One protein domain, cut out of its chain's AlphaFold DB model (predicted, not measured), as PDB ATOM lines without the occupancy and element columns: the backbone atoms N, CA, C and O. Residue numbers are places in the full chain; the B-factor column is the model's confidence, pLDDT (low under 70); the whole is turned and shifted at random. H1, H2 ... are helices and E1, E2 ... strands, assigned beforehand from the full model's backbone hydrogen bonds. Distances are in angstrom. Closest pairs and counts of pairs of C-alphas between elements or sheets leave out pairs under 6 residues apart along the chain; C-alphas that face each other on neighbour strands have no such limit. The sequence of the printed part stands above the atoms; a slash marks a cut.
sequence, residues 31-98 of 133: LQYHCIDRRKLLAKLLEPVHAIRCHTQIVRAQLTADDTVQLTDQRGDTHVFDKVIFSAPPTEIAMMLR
ATOM      1  N   LEU A  31     -27.287  44.557  19.219       53.50
ATOM      2  CA  LEU A  31     -28.543  44.277  18.512       53.50
ATOM      3  C   LEU A  31     -28.519  42.928  17.775       53.50
ATOM      4  O   LEU A  31     -29.505  42.195  17.791       53.50
ATOM      5  N   GLN A  32     -27.391  42.576  17.152       61.94
ATOM      6  CA  GLN A  32     -27.247  41.308  16.437       61.94
ATOM      7  C   GLN A  32     -27.236  40.122  17.405       61.94
ATOM      8  O   GLN A  32     -27.820  39.093  17.092       61.94
ATOM      9  N   TYR A  33     -26.654  40.276  18.600       60.12
ATOM     10  CA  TYR A  33     -26.683  39.249  19.645       60.12
ATOM     11  C   TYR A  33     -28.115  38.861  20.055       60.12
ATOM     12  O   TYR A  33     -28.416  37.678  20.213       60.12
ATOM     13  N   HIS A  34     -29.021  39.837  20.168       59.19
ATOM     14  CA  HIS A  34     -30.418  39.591  20.541       59.19
ATOM     15  C   HIS A  34     -31.268  38.963  19.427       59.19
ATOM     16  O   HIS A  34     -32.258  38.298  19.728       59.19
ATOM     17  N   CYS A  35     -30.881  39.140  18.163       62.69
ATOM     18  CA  CYS A  35     -31.566  38.543  17.014       62.69
ATOM     19  C   CYS A  35     -31.058  37.137  16.663       62.69
ATOM     20  O   CYS A  35     -31.623  36.486  15.782       62.69
ATOM     21  N   ILE A  36     -29.995  36.660  17.314       66.19
ATOM     22  CA  ILE A  36     -29.458  35.330  17.048       66.19
ATOM     23  C   ILE A  36     -30.364  34.272  17.659       66.19
ATOM     24  O   ILE A  36     -30.668  34.266  18.853       66.19
ATOM     25  N   ASP A  37     -30.734  33.312  16.817       72.94
ATOM     26  CA  ASP A  37     -31.317  32.063  17.267       72.94
ATOM     27  C   ASP A  37     -30.313  31.348  18.185       72.94
ATOM     28  O   ASP A  37     -29.306  30.785  17.740       72.94
ATOM     29  N   ARG A  38     -30.594  31.389  19.492       71.44
ATOM     30  CA  ARG A  38     -29.748  30.809  20.541       71.44
ATOM     31  C   ARG A  38     -29.436  29.336  20.290       71.44
ATOM     32  O   ARG A  38     -28.355  28.884  20.658       71.44
ATOM     33  N   ARG A  39     -30.341  28.591  19.640       71.44
ATOM     34  CA  ARG A  39     -30.118  27.175  19.310       71.44
ATOM     35  C   ARG A  39     -29.034  27.020  18.249       71.44
ATOM     36  O   ARG A  39     -28.171  26.160  18.391       71.44
ATOM     37  N   LYS A  40     -29.038  27.879  17.225       74.94
ATOM     38  CA  LYS A  40     -28.022  27.875  16.161       74.94
ATOM     39  C   LYS A  40     -26.652  28.307  16.679       74.94
ATOM     40  O   LYS A  40     -25.645  27.739  16.270       74.94
ATOM     41  N   LEU A  41     -26.613  29.281  17.590       77.88
ATOM     42  CA  LEU A  41     -25.368  29.711  18.229       77.88
ATOM     43  C   LEU A  41     -24.761  28.600  19.083       77.88
ATOM     44  O   LEU A  41     -23.579  28.300  18.941       77.88
ATOM     45  N   LEU A  42     -25.571  27.978  19.943       77.25
ATOM     46  CA  LEU A  42     -25.108  26.886  20.788       77.25
ATOM     47  C   LEU A  42     -24.600  25.718  19.938       77.25
ATOM     48  O   LEU A  42     -23.524  25.209  20.214       77.25
ATOM     49  N   ALA A  43     -25.314  25.351  18.869       75.38
ATOM     50  CA  ALA A  43     -24.866  24.309  17.947       75.38
ATOM     51  C   ALA A  43     -23.465  24.603  17.379       75.38
ATOM     52  O   ALA A  43     -22.582  23.763  17.512       75.38
ATOM     53  N   LYS A  44     -23.226  25.819  16.862       78.31
ATOM     54  CA  LYS A  44     -21.905  26.233  16.348       78.31
ATOM     55  C   LYS A  44     -20.803  26.229  17.411       78.31
ATOM     56  O   LYS A  44     -19.667  25.890  17.113       78.31
ATOM     57  N   LEU A  45     -21.119  26.614  18.648       79.81
ATOM     58  CA  LEU A  45     -20.147  26.595  19.750       79.81
ATOM     59  C   LEU A  45     -19.804  25.171  20.209       79.81
ATOM     60  O   LEU A  45     -18.715  24.948  20.732       79.81
ATOM     61  N   LEU A  46     -20.723  24.222  20.024       79.06
ATOM     62  CA  LEU A  46     -20.532  22.820  20.385       79.06
ATOM     63  C   LEU A  46     -19.891  21.987  19.260       79.06
ATOM     64  O   LEU A  46     -19.337  20.937  19.566       79.06
ATOM     65  N   GLU A  47     -19.896  22.454  18.002       73.00
ATOM     66  CA  GLU A  47     -19.237  21.796  16.854       73.00
ATOM     67  C   GLU A  47     -17.788  21.329  17.120       73.00
ATOM     68  O   GLU A  47     -17.477  20.186  16.785       73.00
ATOM     69  N   PRO A  48     -16.890  22.125  17.739       77.00
ATOM     70  CA  PRO A  48     -15.520  21.675  18.002       77.00
ATOM     71  C   PRO A  48     -15.386  20.741  19.219       77.00
ATOM     72  O   PRO A  48     -14.298  20.210  19.473       77.00
ATOM     73  N   VAL A  49     -16.443  20.539  20.012       78.75
ATOM     74  CA  VAL A  49     -16.373  19.813  21.287       78.75
ATOM     75  C   VAL A  49     -16.736  18.341  21.080       78.75
ATOM     76  O   VAL A  49     -17.897  17.956  21.024       78.75
ATOM     77  N   HIS A  50     -15.717  17.485  21.036       69.00
ATOM     78  CA  HIS A  50     -15.870  16.058  20.727       69.00
ATOM     79  C   HIS A  50     -16.280  15.187  21.934       69.00
ATOM     80  O   HIS A  50     -16.509  13.990  21.784       69.00
ATOM     81  N   ALA A  51     -16.365  15.766  23.136       81.06
ATOM     82  CA  ALA A  51     -16.540  15.035  24.397       81.06
ATOM     83  C   ALA A  51     -17.765  15.503  25.207       81.06
ATOM     84  O   ALA A  51     -17.718  15.583  26.434       81.06
ATOM     85  N   ILE A  52     -18.870  15.830  24.533       86.31
ATOM     86  CA  ILE A  52     -20.117  16.208  25.209       86.31
ATOM     87  C   ILE A  52     -20.888  14.948  25.599       86.31
ATOM     88  O   ILE A  52     -21.294  14.159  24.746       86.31
ATOM     89  N   ARG A  53     -21.154  14.785  26.897       88.06
ATOM     90  CA  ARG A  53     -22.009  13.715  27.422       88.06
ATOM     91  C   ARG A  53     -23.396  14.251  27.752       88.06
ATOM     92  O   ARG A  53     -23.661  14.709  28.859       88.06
ATOM     93  N   CYS A  54     -24.294  14.197  26.775       88.56
ATOM     94  CA  CYS A  54     -25.701  14.526  26.990       88.56
ATOM     95  C   CYS A  54     -26.391  13.459  27.858       88.56
ATOM     96  O   CYS A  54     -25.960  12.308  27.899       88.56
ATOM     97  N   HIS A  55     -27.493  13.826  28.521       89.62
ATOM     98  CA  HIS A  55     -28.302  12.915  29.356       89.62
ATOM     99  C   HIS A  55     -27.523  12.247  30.508       89.62
ATOM    100  O   HIS A  55     -27.924  11.203  31.024       89.62
ATOM    101  N   THR A  56     -26.407  12.854  30.912       91.88
ATOM    102  CA  THR A  56     -25.594  12.449  32.060       91.88
ATOM    103  C   THR A  56     -25.736  13.532  33.120       91.88
ATOM    104  O   THR A  56     -25.336  14.673  32.902       91.88
ATOM    105  N   GLN A  57     -26.369  13.193  34.235       92.94
ATOM    106  CA  GLN A  57     -26.583  14.073  35.372       92.94
ATOM    107  C   GLN A  57     -25.598  13.697  36.471       92.94
ATOM    108  O   GLN A  57     -25.619  12.586  36.994       92.94
ATOM    109  N   ILE A  58     -24.754  14.644  36.856       94.56
ATOM    110  CA  ILE A  58     -23.883  14.461  38.011       94.56
ATOM    111  C   ILE A  58     -24.730  14.624  39.274       94.56
ATOM    112  O   ILE A  58     -25.435  15.620  39.428       94.56
ATOM    113  N   VAL A  59     -24.691  13.627  40.156       94.19
ATOM    114  CA  VAL A  59     -25.470  13.609  41.407       94.19
ATOM    115  C   VAL A  59     -24.597  13.827  42.633       94.19
ATOM    116  O   VAL A  59     -25.102  14.220  43.680       94.19
ATOM    117  N   ARG A  60     -23.286  13.593  42.510       94.12
ATOM    118  CA  ARG A  60     -22.325  13.785  43.592       94.12
ATOM    119  C   ARG A  60     -20.982  14.250  43.054       94.12
ATOM    120  O   ARG A  60     -20.504  13.743  42.042       94.12
ATOM    121  N   ALA A  61     -20.363  15.176  43.773       94.19
ATOM    122  CA  ALA A  61     -18.977  15.574  43.581       94.19
ATOM    123  C   ALA A  61     -18.248  15.505  44.927       94.19
ATOM    124  O   ALA A  61     -18.759  15.988  45.939       94.19
ATOM    125  N   GLN A  62     -17.070  14.891  44.955       93.56
ATOM    126  CA  GLN A  62     -16.291  14.708  46.174       93.56
ATOM    127  C   GLN A  62     -14.810  14.970  45.912       93.56
ATOM    128  O   GLN A  62     -14.243  14.434  44.964       93.56
ATOM    129  N   LEU A  63     -14.187  15.768  46.780       92.69
ATOM    130  CA  LEU A  63     -12.735  15.892  46.819       92.69
ATOM    131  C   LEU A  63     -12.156  14.638  47.483       92.69
ATOM    132  O   LEU A  63     -12.589  14.235  48.566       92.69
ATOM    133  N   THR A  64     -11.224  13.996  46.798       90.19
ATOM    134  CA  THR A  64     -10.490  12.834  47.299       90.19
ATOM    135  C   THR A  64      -9.269  13.285  48.102       90.19
ATOM    136  O   THR A  64      -8.907  14.458  48.088       90.19
ATOM    137  N   ALA A  65      -8.632  12.354  48.815       89.81
ATOM    138  CA  ALA A  65      -7.424  12.649  49.590       89.81
ATOM    139  C   ALA A  65      -6.233  13.084  48.715       89.81
ATOM    140  O   ALA A  65      -5.348  13.780  49.202       89.81
ATOM    141  N   ASP A  66      -6.243  12.707  47.435       93.00
ATOM    142  CA  ASP A  66      -5.176  13.001  46.475       93.00
ATOM    143  C   ASP A  66      -5.397  14.340  45.742       93.00
ATOM    144  O   ASP A  66      -4.900  14.530  44.635       93.00
ATOM    145  N   ASP A  67      -6.204  15.246  46.307       92.06
ATOM    146  CA  ASP A  67      -6.598  16.538  45.719       92.06
ATOM    147  C   ASP A  67      -7.288  16.451  44.341       92.06
ATOM    148  O   ASP A  67      -7.453  17.452  43.643       92.06
ATOM    149  N   THR A  68      -7.771  15.266  43.959       95.69
ATOM    150  CA  THR A  68      -8.591  15.083  42.753       95.69
ATOM    151  C   THR A  68     -10.079  15.117  43.086       95.69
ATOM    152  O   THR A  68     -10.501  14.761  44.190       95.69
ATOM    153  N   VAL A  69     -10.904  15.518  42.123       93.81
ATOM    154  CA  VAL A  69     -12.361  15.549  42.251       93.81
ATOM    155  C   VAL A  69     -12.961  14.320  41.580       93.81
ATOM    156  O   VAL A  69     -12.843  14.129  40.369       93.81
ATOM    157  N   GLN A  70     -13.664  13.512  42.365       95.75
ATOM    158  CA  GLN A  70     -14.465  12.398  41.881       95.75
ATOM    159  C   GLN A  70     -15.909  12.858  41.662       95.75
ATOM    160  O   GLN A  70     -16.568  13.349  42.581       95.75
ATOM    161  N   LEU A  71     -16.410  12.683  40.443       95.19
ATOM    162  CA  LEU A  71     -17.804  12.903  40.073       95.19
ATOM    163  C   LEU A  71     -18.514  11.557  39.944       95.19
ATOM    164  O   LEU A  71     -17.981  10.636  39.326       95.19
ATOM    165  N   THR A  72     -19.715  11.454  40.505       95.06
ATOM    166  CA  THR A  72     -20.606  10.297  40.349       95.06
ATOM    167  C   THR A  72     -21.851  10.728  39.595       95.06
ATOM    168  O   THR A  72     -22.481  11.731  39.950       95.06
ATOM    169  N   ASP A  73     -22.203   9.986  38.553       94.19
ATOM    170  CA  ASP A  73     -23.410  10.239  37.776       94.19
ATOM    171  C   ASP A  73     -24.641   9.516  38.349       94.19
ATOM    172  O   ASP A  73     -24.563   8.744  39.308       94.19
ATOM    173  N   GLN A  74     -25.810   9.774  37.763       92.69
ATOM    174  CA  GLN A  74     -27.073   9.179  38.195       92.69
ATOM    175  C   GLN A  74     -27.169   7.665  37.954       92.69
ATOM    176  O   GLN A  74     -28.095   7.027  38.454       92.69
ATOM    177  N   ARG A  75     -26.259   7.089  37.162       93.44
ATOM    178  CA  ARG A  75     -26.158   5.646  36.910       93.44
ATOM    179  C   ARG A  75     -25.231   4.959  37.915       93.44
ATOM    180  O   ARG A  75     -25.258   3.735  38.007       93.44
ATOM    181  N   GLY A  76     -24.480   5.733  38.698       92.31
ATOM    182  CA  GLY A  76     -23.491   5.250  39.656       92.31
ATOM    183  C   GLY A  76     -22.079   5.158  39.078       92.31
ATOM    184  O   GLY A  76     -21.169   4.735  39.793       92.31
ATOM    185  N   ASP A  77     -21.873   5.573  37.826       94.25
ATOM    186  CA  ASP A  77     -20.549   5.608  37.217       94.25
ATOM    187  C   ASP A  77     -19.727   6.737  37.837       94.25
ATOM    188  O   ASP A  77     -20.233   7.826  38.133       94.25
ATOM    189  N   THR A  78     -18.438   6.472  38.053       94.94
ATOM    190  CA  THR A  78     -17.528   7.429  38.686       94.94
ATOM    191  C   THR A  78     -16.392   7.828  37.759       94.94
ATOM    192  O   THR A  78     -15.826   7.011  37.032       94.94
ATOM    193  N   HIS A  79     -16.052   9.113  37.790       94.56
ATOM    194  CA  HIS A  79     -14.996   9.706  36.980       94.56
ATOM    195  C   HIS A  79     -14.150  10.645  37.835       94.56
ATOM    196  O   HIS A  79     -14.694  11.400  38.637       94.56
ATOM    197  N   VAL A  80     -12.831  10.598  37.663       95.88
ATOM    198  CA  VAL A  80     -11.869  11.374  38.455       95.88
ATOM    199  C   VAL A  80     -11.220  12.432  37.572       95.88
ATOM    200  O   VAL A  80     -10.838  12.143  36.438       95.88
ATOM    201  N   PHE A  81     -11.111  13.651  38.094       95.81
ATOM    202  CA  PHE A  81     -10.552  14.804  37.397       95.81
ATOM    203  C   PHE A  81      -9.670  15.627  38.336       95.81
ATOM    204  O   PHE A  81     -10.008  15.798  39.503       95.81
ATOM    205  N   ASP A  82      -8.599  16.229  37.816       96.62
ATOM    206  CA  ASP A  82      -7.755  17.143  38.603       96.62
ATOM    207  C   ASP A  82      -8.497  18.437  38.971       96.62
ATOM    208  O   ASP A  82      -8.273  19.036  40.019       96.62
ATOM    209  N   LYS A  83      -9.375  18.909  38.075       94.75
ATOM    210  CA  LYS A  83     -10.140  20.152  38.232       94.75
ATOM    211  C   LYS A  83     -11.527  20.007  37.624       94.75
ATOM    212  O   LYS A  83     -11.686  19.407  36.564       94.75
ATOM    213  N   VAL A  84     -12.520  20.621  38.264       94.00
ATOM    214  CA  VAL A  84     -13.916  20.648  37.803       94.00
ATOM    215  C   VAL A  84     -14.440  22.079  37.861       94.00
ATOM    216  O   VAL A  84     -14.243  22.780  38.851       94.00
ATOM    217  N   ILE A  85     -15.120  22.511  36.795       95.06
ATOM    218  CA  ILE A  85     -15.823  23.797  36.739       95.06
ATOM    219  C   ILE A  85     -17.319  23.516  36.841       95.06
ATOM    220  O   ILE A  85     -17.879  22.805  36.007       95.06
ATOM    221  N   PHE A  86     -17.972  24.097  37.845       93.00
ATOM    222  CA  PHE A  86     -19.419  24.003  37.996       93.00
ATOM    223  C   PHE A  86     -20.106  25.185  37.313       93.00
ATOM    224  O   PHE A  86     -19.880  26.337  37.675       93.00
ATOM    225  N   SER A  87     -20.970  24.889  36.344       94.62
ATOM    226  CA  SER A  87     -21.798  25.879  35.642       94.62
ATOM    227  C   SER A  87     -23.302  25.685  35.872       94.62
ATOM    228  O   SER A  87     -24.111  26.379  35.260       94.62
ATOM    229  N   ALA A  88     -23.682  24.718  36.714       92.69
ATOM    230  CA  ALA A  88     -25.068  24.466  37.099       92.69
ATOM    231  C   ALA A  88     -25.573  25.531  38.100       92.69
ATOM    232  O   ALA A  88     -24.768  26.238  38.711       92.69
ATOM    233  N   PRO A  89     -26.893  25.664  38.306       94.50
ATOM    234  CA  PRO A  89     -27.439  26.536  39.340       94.50
ATOM    235  C   PRO A  89     -26.868  26.224  40.742       94.50
ATOM    236  O   PRO A  89     -26.685  25.050  41.077       94.50
ATOM    237  N   PRO A  90     -26.644  27.231  41.614       89.88
ATOM    238  CA  PRO A  90     -26.056  27.019  42.943       89.88
ATOM    239  C   PRO A  90     -26.799  26.006  43.822       89.88
ATOM    240  O   PRO A  90     -26.177  25.292  44.604       89.88
ATOM    241  N   THR A  91     -28.123  25.915  43.692       90.31
ATOM    242  CA  THR A  91     -28.953  24.940  44.414       90.31
ATOM    243  C   THR A  91     -28.639  23.501  44.009       90.31
ATOM    244  O   THR A  91     -28.543  22.633  44.872       90.31
ATOM    245  N   GLU A  92     -28.425  23.249  42.719       89.00
ATOM    246  CA  GLU A  92     -28.025  21.937  42.202       89.00
ATOM    247  C   GLU A  92     -26.597  21.596  42.622       89.00
ATOM    248  O   GLU A  92     -26.338  20.487  43.089       89.00
ATOM    249  N   ILE A  93     -25.688  22.573  42.561       92.12
ATOM    250  CA  ILE A  93     -24.310  22.416  43.047       92.12
ATOM    251  C   ILE A  93     -24.302  22.043  44.530       92.12
ATOM    252  O   ILE A  93     -23.624  21.097  44.925       92.12
ATOM    253  N   ALA A  94     -25.094  22.733  45.351       88.25
ATOM    254  CA  ALA A  94     -25.198  22.425  46.770       88.25
ATOM    255  C   ALA A  94     -25.696  20.995  47.010       88.25
ATOM    256  O   ALA A  94     -25.213  20.341  47.926       88.25
ATOM    257  N   MET A  95     -26.630  20.483  46.201       88.75
ATOM    258  CA  MET A  95     -27.075  19.090  46.312       88.75
ATOM    259  C   MET A  95     -25.964  18.097  45.965       88.75
ATOM    260  O   MET A  95     -25.791  17.128  46.697       88.75
ATOM    261  N   MET A  96     -25.172  18.365  44.921       90.31
ATOM    262  CA  MET A  96     -24.052  17.498  44.527       90.31
ATOM    263  C   MET A  96     -22.928  17.447  45.569       90.31
ATOM    264  O   MET A  96     -22.250  16.427  45.691       90.31
ATOM    265  N   LEU A  97     -22.713  18.542  46.302       89.19
ATOM    266  CA  LEU A  97     -21.650  18.662  47.307       89.19
ATOM    267  C   LEU A  97     -22.100  18.273  48.721       89.19
ATOM    268  O   LEU A  97     -21.275  18.225  49.632       89.19
ATOM    269  N   ARG A  98     -23.395  18.017  48.948       78.94
ATOM    270  CA  ARG A  98     -23.888  17.621  50.273       78.94
ATOM    271  C   ARG A  98     -23.272  16.287  50.686       78.94
ATOM    272  O   ARG A  98     -23.270  15.312  49.937       78.94
TER     273      ARG A  98
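This is residues 31 to 98 of the 133 residues of the protein "Hypothetical protein" of Vitrella brassicaformis (UniProt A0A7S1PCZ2). A small antiparallel sheet of three strands, E1, E2 and E3, has one helix, H3, beside its edge strand E1, and from this head a long, loose arm with the short helices H1 and H2 reaches far away. Residues 34 to 40 and 42 to 54 of the arm stick out, and the arm makes the length of the whole. The printed part has 68 residues, with three named helices and three named strands in the order H1 H2 E1 E2 E3 H3; the sheet's order is E1, E2, E3, and the class is mixed, helices and strands. The whole is loose, with a radius of gyration of the C-alphas of 15.6 A, and elongated, spanning 48 by 27 by 23 A.

Strands E1, residues 58 to 63, E2, residues 69 to 73, and E3, residues 78 to 81, form a meander, each strand the antiparallel neighbour of the one before. E1 and E2 are a hairpin with 161 degrees between their directions; N 62 and O 70 are 2.9 A apart and N 70 and O 62 2.8 A, within hydrogen-bond range. E2 and E3 are a hairpin at 149 degrees, with N 71 and O 79 at 2.8 A. E1 and E3 are the edge strands. H3, residues 90 to 97, is on the sheet, only just at its level, with a height over the sheet of 3.9 A. The closest C-alphas of E1 and H3 are those of Arg 60 and Met 96, 4.2 A apart. H2, residues 38 to 46, is not on the sheet and is apart from H3. H1, residues 31 to 35, is not on the sheet either and is apart from H2. In H1, H2 and H3 every O i to N i+4 pair is within hydrogen-bond range.

E1 measures 14.3 A from first to last C-alpha, beginning at C-alpha 58 (-23.883, 14.461, 38.011). E2 measures 13.0 A and E3 10.2 A. H2 measures 12.2 A, H3 10.4 A and H1 6.7 A. H1 begins at C-alpha 31 (-28.543, 44.277, 18.512), and H3 ends at C-alpha 97 (-21.650, 18.662, 47.307).

The C-alphas of Leu 31 and Ala 65, the two farthest apart, are 49.1 A apart. The printed part has no cut. The link from H2 to E1 is long, with 11 residues; that from E3 to H3 is short, with 8, and residues 85 to 91 stand free. The mean pLDDT of the printed part is 85.9; residues 31 to 36 and residue 50 are under 70, and the mean of H1 is 59.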